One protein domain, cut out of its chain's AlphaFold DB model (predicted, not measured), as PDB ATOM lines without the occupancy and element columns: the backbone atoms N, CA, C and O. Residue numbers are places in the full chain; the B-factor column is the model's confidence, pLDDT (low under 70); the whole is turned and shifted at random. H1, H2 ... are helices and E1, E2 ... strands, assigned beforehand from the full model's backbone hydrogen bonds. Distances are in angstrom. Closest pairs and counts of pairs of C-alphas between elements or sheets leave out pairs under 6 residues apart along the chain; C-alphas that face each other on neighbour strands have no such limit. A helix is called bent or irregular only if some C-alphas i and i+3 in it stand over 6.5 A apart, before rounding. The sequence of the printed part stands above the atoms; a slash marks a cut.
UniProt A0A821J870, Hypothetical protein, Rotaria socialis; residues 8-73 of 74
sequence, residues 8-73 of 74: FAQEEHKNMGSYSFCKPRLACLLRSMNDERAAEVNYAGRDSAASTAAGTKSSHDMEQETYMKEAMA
ATOM      1  N   PHE A   8      74.306  11.899   3.277       81.56
ATOM      2  CA  PHE A   8      73.919  10.547   3.647       81.56
ATOM      3  C   PHE A   8      75.182   9.698   3.736       81.56
ATOM      4  O   PHE A   8      75.786   9.386   2.707       81.56
ATOM      5  N   ALA A   9      75.570   9.352   4.963       80.94
ATOM      6  CA  ALA A   9      76.736   8.523   5.215       80.94
ATOM      7  C   ALA A   9      76.344   7.053   5.427       80.94
ATOM      8  O   ALA A   9      75.445   6.774   6.223       80.94
ATOM      9  N   GLN A  10      77.005   6.117   4.741       79.19
ATOM     10  CA  GLN A  10      76.868   4.680   5.012       79.19
ATOM     11  C   GLN A  10      78.182   3.927   4.767       79.19
ATOM     12  O   GLN A  10      78.944   4.271   3.867       79.19
ATOM     13  N   GLU A  11      78.419   2.871   5.547       73.56
ATOM     14  CA  GLU A  11      79.606   2.016   5.382       73.56
ATOM     15  C   GLU A  11      79.496   1.084   4.165       73.56
ATOM     16  O   GLU A  11      80.499   0.655   3.597       73.56
ATOM     17  N   GLU A  12      78.271   0.761   3.752       72.44
ATOM     18  CA  GLU A  12      78.006  -0.125   2.621       72.44
ATOM     19  C   GLU A  12      78.212   0.584   1.271       72.44
ATOM     20  O   GLU A  12      78.073   1.802   1.156       72.44
ATOM     21  N   HIS A  13      78.516  -0.185   0.220       70.38
ATOM     22  CA  HIS A  13      78.664   0.340  -1.144       70.38
ATOM     23  C   HIS A  13      77.411   1.087  -1.613       70.38
ATOM     24  O   HIS A  13      76.299   0.719  -1.256       70.38
ATOM     25  N   LYS A  14      77.562   2.095  -2.475       68.06
ATOM     26  CA  LYS A  14      76.458   2.955  -2.959       68.06
ATOM     27  C   LYS A  14      75.316   2.213  -3.668       68.06
ATOM     28  O   LYS A  14      74.176   2.679  -3.673       68.06
ATOM     29  N   ASN A  15      75.628   1.081  -4.296       71.62
ATOM     30  CA  ASN A  15      74.670   0.171  -4.933       71.62
ATOM     31  C   ASN A  15      74.041  -0.835  -3.952       71.62
ATOM     32  O   ASN A  15      73.123  -1.558  -4.333       71.62
ATOM     33  N   MET A  16      74.529  -0.870  -2.716       64.12
ATOM     34  CA  MET A  16      74.068  -1.700  -1.614       64.12
ATOM     35  C   MET A  16      73.503  -0.822  -0.484       64.12
ATOM     36  O   MET A  16      73.603   0.410  -0.485       64.12
ATOM     37  N   GLY A  17      72.853  -1.464   0.478       74.12
ATOM     38  CA  GLY A  17      72.336  -0.795   1.661       74.12
ATOM     39  C   GLY A  17      71.113   0.079   1.433       74.12
ATOM     40  O   GLY A  17      70.310  -0.107   0.516       74.12
ATOM     41  N   SER A  18      70.936   1.028   2.349       78.75
ATOM     42  CA  SER A  18      69.688   1.782   2.478       78.75
ATOM     43  C   SER A  18      69.647   3.044   1.623       78.75
ATOM     44  O   SER A  18      68.576   3.635   1.492       78.75
ATOM     45  N   TYR A  19      70.757   3.463   1.005       78.88
ATOM     46  CA  TYR A  19      70.814   4.709   0.236       78.88
ATOM     47  C   TYR A  19      69.739   4.789  -0.858       78.88
ATOM     48  O   TYR A  19      68.978   5.757  -0.905       78.88
ATOM     49  N   SER A  20      69.593   3.746  -1.682       77.88
ATOM     50  CA  SER A  20      68.584   3.701  -2.754       77.88
ATOM     51  C   SER A  20      67.143   3.760  -2.230       77.88
ATOM     52  O   SER A  20      66.261   4.309  -2.889       77.88
ATOM     53  N   PHE A  21      66.899   3.242  -1.024       81.62
ATOM     54  CA  PHE A  21      65.588   3.272  -0.377       81.62
ATOM     55  C   PHE A  21      65.306   4.611   0.326       81.62
ATOM     56  O   PHE A  21      64.186   5.131   0.269       81.62
ATOM     57  N   CYS A  22      66.309   5.188   0.984       81.50
ATOM     58  CA  CYS A  22      66.196   6.421   1.757       81.50
ATOM     59  C   CYS A  22      66.196   7.669   0.870       81.50
ATOM     60  O   CYS A  22      65.454   8.608   1.152       81.50
ATOM     61  N   LYS A  23      66.954   7.671  -0.235       82.94
ATOM     62  CA  LYS A  23      67.067   8.802  -1.170       82.94
ATOM     63  C   LYS A  23      65.715   9.381  -1.623       82.94
ATOM     64  O   LYS A  23      65.516  10.582  -1.438       82.94
ATOM     65  N   PRO A  24      64.760   8.601  -2.174       84.62
ATOM     66  CA  PRO A  24      63.482   9.161  -2.620       84.62
ATOM     67  C   PRO A  24      62.627   9.696  -1.461       84.62
ATOM     68  O   PRO A  24      61.906  10.676  -1.633       84.62
ATOM     69  N   ARG A  25      62.726   9.095  -0.267       85.88
ATOM     70  CA  ARG A  25      61.977   9.524   0.926       85.88
ATOM     71  C   ARG A  25      62.513  10.830   1.490       85.88
ATOM     72  O   ARG A  25      61.734  11.733   1.776       85.88
ATOM     73  N   LEU A  26      63.835  10.940   1.588       82.12
ATOM     74  CA  LEU A  26      64.503  12.155   2.033       82.12
ATOM     75  C   LEU A  26      64.239  13.307   1.057       82.12
ATOM     76  O   LEU A  26      63.890  14.401   1.485       82.12
ATOM     77  N   ALA A  27      64.296  13.045  -0.252       83.06
ATOM     78  CA  ALA A  27      63.952  14.037  -1.267       83.06
ATOM     79  C   ALA A  27      62.481  14.484  -1.180       83.06
ATOM     80  O   ALA A  27      62.194  15.668  -1.329       83.06
ATOM     81  N   CYS A  28      61.544  13.562  -0.928       84.50
ATOM     82  CA  CYS A  28      60.129  13.895  -0.750       84.50
ATOM     83  C   CYS A  28      59.899  14.771   0.493       84.50
ATOM     84  O   CYS A  28      59.202  15.781   0.413       84.50
ATOM     85  N   LEU A  29      60.537  14.428   1.616       84.44
ATOM     86  CA  LEU A  29      60.446  15.179   2.869       84.44
ATOM     87  C   LEU A  29      61.069  16.579   2.759       84.44
ATOM     88  O   LEU A  29      60.493  17.547   3.239       84.44
ATOM     89  N   LEU A  30      62.214  16.716   2.088       82.25
ATOM     90  CA  LEU A  30      62.829  18.026   1.856       82.25
ATOM     91  C   LEU A  30      61.974  18.885   0.908       82.25
ATOM     92  O   LEU A  30      61.737  20.058   1.187       82.25
ATOM     93  N   ARG A  31      61.405  18.296  -0.155       82.44
ATOM     94  CA  ARG A  31      60.462  19.006  -1.040       82.44
ATOM     95  C   ARG A  31      59.201  19.459  -0.309       82.44
ATOM     96  O   ARG A  31      58.740  20.564  -0.566       82.44
ATOM     97  N   SER A  32      58.643  18.649   0.594       83.38
ATOM     98  CA  SER A  32      57.443  19.033   1.352       83.38
ATOM     99  C   SER A  32      57.706  20.163   2.352       83.38
ATOM    100  O   SER A  32      56.796  20.926   2.665       83.38
ATOM    101  N   MET A  33      58.956  20.324   2.791       81.69
ATOM    102  CA  MET A  33      59.421  21.472   3.576       81.69
ATOM    103  C   MET A  33      59.793  22.689   2.710       81.69
ATOM    104  O   MET A  33      60.303  23.678   3.237       81.69
ATOM    105  N   ASN A  34      59.520  22.633   1.400       77.62
ATOM    106  CA  ASN A  34      59.866  23.652   0.411       77.62
ATOM    107  C   ASN A  34      61.377  23.959   0.378       77.62
ATOM    108  O   ASN A  34      61.794  25.101   0.187       77.62
ATOM    109  N   ASP A  35      62.185  22.920   0.606       77.12
ATOM    110  CA  ASP A  35      63.637  22.985   0.656       77.12
ATOM    111  C   ASP A  35      64.239  22.548  -0.688       77.12
ATOM    112  O   ASP A  35      64.181  21.376  -1.074       77.12
ATOM    113  N   GLU A  36      64.829  23.500  -1.412       72.12
ATOM    114  CA  GLU A  36      65.446  23.276  -2.727       72.12
ATOM    115  C   GLU A  36      66.646  22.311  -2.661       72.12
ATOM    116  O   GLU A  36      66.973  21.652  -3.651       72.12
ATOM    117  N   ARG A  37      67.216  22.103  -1.463       71.00
ATOM    118  CA  ARG A  37      68.316  21.156  -1.205       71.00
ATOM    119  C   ARG A  37      67.887  19.691  -1.314       71.00
ATOM    120  O   ARG A  37      68.720  18.794  -1.203       71.00
ATOM    121  N   ALA A  38      66.607  19.414  -1.573       66.31
ATOM    122  CA  ALA A  38      66.106  18.071  -1.853       66.31
ATOM    123  C   ALA A  38      66.827  17.369  -3.022       66.31
ATOM    124  O   ALA A  38      66.837  16.138  -3.083       66.31
ATOM    125  N   ALA A  39      67.403  18.135  -3.956       65.19
ATOM    126  CA  ALA A  39      68.198  17.616  -5.070       65.19
ATOM    127  C   ALA A  39      69.701  17.468  -4.747       65.19
ATOM    128  O   ALA A  39      70.410  16.802  -5.495       65.19
ATOM    129  N   GLU A  40      70.174  18.039  -3.634       69.69
ATOM    130  CA  GLU A  40      71.598  18.219  -3.302       69.69
ATOM    131  C   GLU A  40      72.067  17.356  -2.118       69.69
ATOM    132  O   GLU A  40      73.047  17.676  -1.445       69.69
ATOM    133  N   VAL A  41      71.370  16.254  -1.821       75.50
ATOM    134  CA  VAL A  41      71.816  15.326  -0.772       75.50
ATOM    135  C   VAL A  41      73.111  14.649  -1.226       75.50
ATOM    136  O   VAL A  41      73.096  13.776  -2.101       75.50
ATOM    137  N   ASN A  42      74.221  15.047  -0.606       80.94
ATOM    138  CA  ASN A  42      75.534  14.452  -0.825       80.94
ATOM    139  C   ASN A  42      75.551  13.022  -0.272       80.94
ATOM    140  O   ASN A  42      74.772  12.672   0.616       80.94
ATOM    141  N   TYR A  43      76.420  12.183  -0.814       80.50
ATOM    142  CA  TYR A  43      76.604  10.810  -0.364       80.50
ATOM    143  C   TYR A  43      78.054  10.641   0.057       80.50
ATOM    144  O   TYR A  43      78.931  10.965  -0.736       80.50
ATOM    145  N   ALA A  44      78.282  10.119   1.258       79.06
ATOM    146  CA  ALA A  44      79.608   9.755   1.737       79.06
ATOM    147  C   ALA A  44      79.603   8.277   2.131       79.06
ATOM    148  O   ALA A  44      79.007   7.873   3.124       79.06
ATOM    149  N   GLY A  45      80.232   7.432   1.333       76.25
ATOM    150  CA  GLY A  45      80.245   5.996   1.577       76.25
ATOM    151  C   GLY A  45      81.085   5.290   0.537       76.25
ATOM    152  O   GLY A  45      81.641   5.931  -0.353       76.25
ATOM    153  N   ARG A  46      81.164   3.963   0.619       72.12
ATOM    154  CA  ARG A  46      81.961   3.199  -0.345       72.12
ATOM    155  C   ARG A  46      81.386   3.319  -1.762       72.12
ATOM    156  O   ARG A  46      80.162   3.355  -1.950       72.12
ATOM    157  N   ASP A  47      82.274   3.362  -2.756       69.81
ATOM    158  CA  ASP A  47      81.913   3.379  -4.178       69.81
ATOM    159  C   ASP A  47      81.108   2.138  -4.588       69.81
ATOM    160  O   ASP A  47      80.977   1.178  -3.840       69.81
ATOM    161  N   SER A  48      80.495   2.139  -5.773       62.09
ATOM    162  CA  SER A  48      79.739   0.958  -6.220       62.09
ATOM    163  C   SER A  48      80.692  -0.203  -6.514       62.09
ATOM    164  O   SER A  48      81.493  -0.114  -7.442       62.09
ATOM    165  N   ALA A  49      80.573  -1.305  -5.775       61.50
ATOM    166  CA  ALA A  49      81.357  -2.517  -6.000       61.50
ATOM    167  C   ALA A  49      80.448  -3.738  -6.191       61.50
ATOM    168  O   ALA A  49      79.330  -3.799  -5.674       61.50
ATOM    169  N   ALA A  50      80.930  -4.724  -6.952       58.25
ATOM    170  CA  ALA A  50      80.243  -6.004  -7.129       58.25
ATOM    171  C   ALA A  50      80.470  -6.964  -5.944       58.25
ATOM    172  O   ALA A  50      79.634  -7.827  -5.690       58.25
ATOM    173  N   SER A  51      81.584  -6.811  -5.218       57.78
ATOM    174  CA  SER A  51      81.891  -7.570  -3.999       57.78
ATOM    175  C   SER A  51      81.446  -6.787  -2.770       57.78
ATOM    176  O   SER A  51      81.740  -5.602  -2.660       57.78
ATOM    177  N   THR A  52      80.768  -7.441  -1.830       54.22
ATOM    178  CA  THR A  52      80.232  -6.829  -0.603       54.22
ATOM    179  C   THR A  52      81.309  -6.441   0.414       54.22
ATOM    180  O   THR A  52      81.043  -5.607   1.271       54.22
ATOM    181  N   ALA A  53      82.519  -6.998   0.312       57.75
ATOM    182  CA  ALA A  53      83.640  -6.680   1.191       57.75
ATOM    183  C   ALA A  53      84.963  -6.667   0.413       57.75
ATOM    184  O   ALA A  53      85.210  -7.543  -0.424       57.75
ATOM    185  N   ALA A  54      85.827  -5.694   0.714       58.19
ATOM    186  CA  ALA A  54      87.236  -5.767   0.359       58.19
ATOM    187  C   ALA A  54      87.834  -7.007   1.046       58.19
ATOM    188  O   ALA A  54      87.735  -7.159   2.262       58.19
ATOM    189  N   GLY A  55      88.429  -7.920   0.274       61.94
ATOM    190  CA  GLY A  55      88.912  -9.219   0.770       61.94
ATOM    191  C   GLY A  55      90.054  -9.149   1.796       61.94
ATOM    192  O   GLY A  55      90.499 -10.182   2.289       61.94
ATOM    193  N   THR A  56      90.534  -7.950   2.132       72.56
ATOM    194  CA  THR A  56      91.672  -7.685   3.019       72.56
ATOM    195  C   THR A  56      91.337  -6.586   4.030       72.56
ATOM    196  O   THR A  56      90.932  -5.485   3.657       72.56
ATOM    197  N   LYS A  57      91.572  -6.852   5.326       71.50
ATOM    198  CA  LYS A  57      91.284  -5.920   6.437       71.50
ATOM    199  C   LYS A  57      91.959  -4.550   6.274       71.50
ATOM    200  O   LYS A  57      91.333  -3.528   6.505       71.50
ATOM    201  N   SER A  58      93.198  -4.522   5.786       74.00
ATOM    202  CA  SER A  58      93.935  -3.275   5.539       74.00
ATOM    203  C   SER A  58      93.267  -2.373   4.494       74.00
ATOM    204  O   SER A  58      93.327  -1.154   4.605       74.00
ATOM    205  N   SER A  59      92.618  -2.966   3.488       71.62
ATOM    206  CA  SER A  59      91.857  -2.219   2.481       71.62
ATOM    207  C   SER A  59      90.543  -1.707   3.065       71.62
ATOM    208  O   SER A  59      90.195  -0.553   2.846       71.62
ATOM    209  N   HIS A  60      89.874  -2.526   3.882       73.56
ATOM    210  CA  HIS A  60      88.659  -2.131   4.593       73.56
ATOM    211  C   HIS A  60      88.888  -0.901   5.489       73.56
ATOM    212  O   HIS A  60      88.103   0.046   5.429       73.56
ATOM    213  N   ASP A  61      89.967  -0.900   6.279       76.25
ATOM    214  CA  ASP A  61      90.311   0.193   7.201       76.25
ATOM    215  C   ASP A  61      90.644   1.495   6.440       76.25
ATOM    216  O   ASP A  61      90.226   2.582   6.838       76.25
ATOM    217  N   MET A  62      91.335   1.390   5.297       79.44
ATOM    218  CA  MET A  62      91.657   2.536   4.434       79.44
ATOM    219  C   MET A  62      90.409   3.148   3.784       79.44
ATOM    220  O   MET A  62      90.257   4.372   3.754       79.44
ATOM    221  N   GLU A  63      89.505   2.314   3.271       74.88
ATOM    222  CA  GLU A  63      88.224   2.770   2.726       74.88
ATOM    223  C   GLU A  63      87.376   3.441   3.811       74.88
ATOM    224  O   GLU A  63      86.756   4.471   3.553       74.88
ATOM    225  N   GLN A  64      87.409   2.893   5.031       76.75
ATOM    226  CA  GLN A  64      86.705   3.431   6.189       76.75
ATOM    227  C   GLN A  64      87.169   4.821   6.590       76.75
ATOM    228  O   GLN A  64      86.357   5.732   6.758       76.75
ATOM    229  N   GLU A  65      88.478   5.015   6.677       80.12
ATOM    230  CA  GLU A  65      89.023   6.331   6.979       80.12
ATOM    231  C   GLU A  65      88.704   7.345   5.864       80.12
ATOM    232  O   GLU A  65      88.458   8.522   6.136       80.12
ATOM    233  N   THR A  66      88.657   6.884   4.611       79.69
ATOM    234  CA  THR A  66      88.396   7.726   3.438       79.69
ATOM    235  C   THR A  66      86.959   8.246   3.418       79.69
ATOM    236  O   THR A  66      86.769   9.463   3.378       79.69
ATOM    237  N   TYR A  67      85.944   7.374   3.526       74.50
ATOM    238  CA  TYR A  67      84.549   7.843   3.517       74.50
ATOM    239  C   TYR A  67      84.205   8.663   4.764       74.50
ATOM    240  O   TYR A  67      83.377   9.570   4.699       74.50
ATOM    241  N   MET A  68      84.841   8.383   5.908       79.44
ATOM    242  CA  MET A  68      84.607   9.143   7.135       79.44
ATOM    243  C   MET A  68      85.168  10.566   7.033       79.44
ATOM    244  O   MET A  68      84.506  11.520   7.445       79.44
ATOM    245  N   LYS A  69      86.351  10.729   6.423       81.12
ATOM    246  CA  LYS A  69      86.906  12.052   6.103       81.12
ATOM    247  C   LYS A  69      86.031  12.807   5.109       81.12
ATOM    248  O   LYS A  69      85.800  13.996   5.303       81.12
ATOM    249  N   GLU A  70      85.521  12.129   4.085       80.19
ATOM    250  CA  GLU A  70      84.618  12.733   3.104       80.19
ATOM    251  C   GLU A  70      83.309  13.203   3.758       80.19
ATOM    252  O   GLU A  70      82.893  14.341   3.553       80.19
ATOM    253  N   ALA A  71      82.708  12.388   4.631       78.94
ATOM    254  CA  ALA A  71      81.490  12.742   5.361       78.94
ATOM    255  C   ALA A  71      81.662  13.990   6.245       78.94
ATOM    256  O   ALA A  71      80.744  14.801   6.345       78.94
ATOM    257  N   MET A  72      82.830  14.143   6.875       77.56
ATOM    258  CA  MET A  72      83.150  15.274   7.755       77.56
ATOM    259  C   MET A  72      83.595  16.544   7.011       77.56
ATOM    260  O   MET A  72      83.719  17.592   7.642       77.56
ATOM    261  N   ALA A  73      83.855  16.469   5.703       74.38
ATOM    262  CA  ALA A  73      84.328  17.600   4.905       74.38
ATOM    263  C   ALA A  73      83.199  18.481   4.321       74.38
ATOM    264  O   ALA A  73      83.491  19.523   3.727       74.38
TER     265      ALA A  73
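AT A GLANCE: This is residues 8 to 73 of the 74 residues of the protein "Hypothetical protein" of Rotaria socialis (UniProt A0A821J870). A short pair of parallel strands, E1 and E2, lies in the middle of a flat, loosely built domain, with the helix H1 and the short H2 toward one end and the long helix H3 toward the other. H1 and H3 both run back roughly opposite to the strands; H3 packs on the strand pair, chiefly on E2, while H2 packs on H1. The printed part has 66 residues with three named helices and two named strands in the order E1, H1, H2, E2, H3, and the class is mostly helix. The whole is loose, with a radius of gyration of the C-alphas of 13.8 A and spans of 44 by 24 by 11 A.

HOW THE PARTS SIT: E1, residues 8 to 10, and E2, residues 42 to 45, are parallel neighbours, with 7 degrees between their directions. C-alphas 9 and 44 face each other at 4.7 A, and N 8 and O 42, at 2.8 A, and N 44 and O 8, at 3.0 A, are within hydrogen-bond range. Between them along the chain come H1, residues 19 to 32, and H2, residues 36 to 39; E1, H1, H2 and E2 form a strand-helix-strand unit, two parallel strands joined through helices, with a right-handed crossover. The closest C-alphas of E1 and H1 are those of Phe 8 and Tyr 19, 7.4 A apart. H1 touches H2 with residues 26 to 31 alone, closest at the C-alphas of Ala 27 and Ala 38, 4.6 A. H1 and E2 are only just apart, closest at 8.4 A. H3, residues 57 to 72, comes nearest to E2 at the C-alphas of Ala 44 and Ala 71, 5.1 A, and is apart from H1 and H2. Every O i to N i+4 pair is within hydrogen-bond range in H3, and 8 of 10 in H1; H2 is too short for such a pair, and its one O i to N i+3 pair is not within range.

IN THESE COORDINATES: E1 begins at C-alpha 8, (73.919, 10.547, 3.647), and measures 6.7 A. H1 measures 19.6 A and is irregular, but only just: C-alphas 21 and 24 are 6.6 A apart. H2 measures 6.7 A from C-alpha 36 to C-alpha 39, and is likewise only just irregular by that distance. E2 begins at C-alpha 42, (75.534, 14.452, -0.825), and measures 10.0 A. H3 measures 22.7 A and ends at C-alpha 72, (83.150, 15.274, 7.755).

THE WHOLE: The two C-alphas farthest apart are those of Asn 34 and Thr 56, at 44.7 A. The printed part has no cut. The link from E2 to H3, with 11 residues, is long; that from E1 to H1 is short, and those from H1 to H2 and from H2 to E2 are tight. The mean pLDDT of the printed part is 74.7, and residues 14, 16, 38 to 40 and 47 to 55 are under 70.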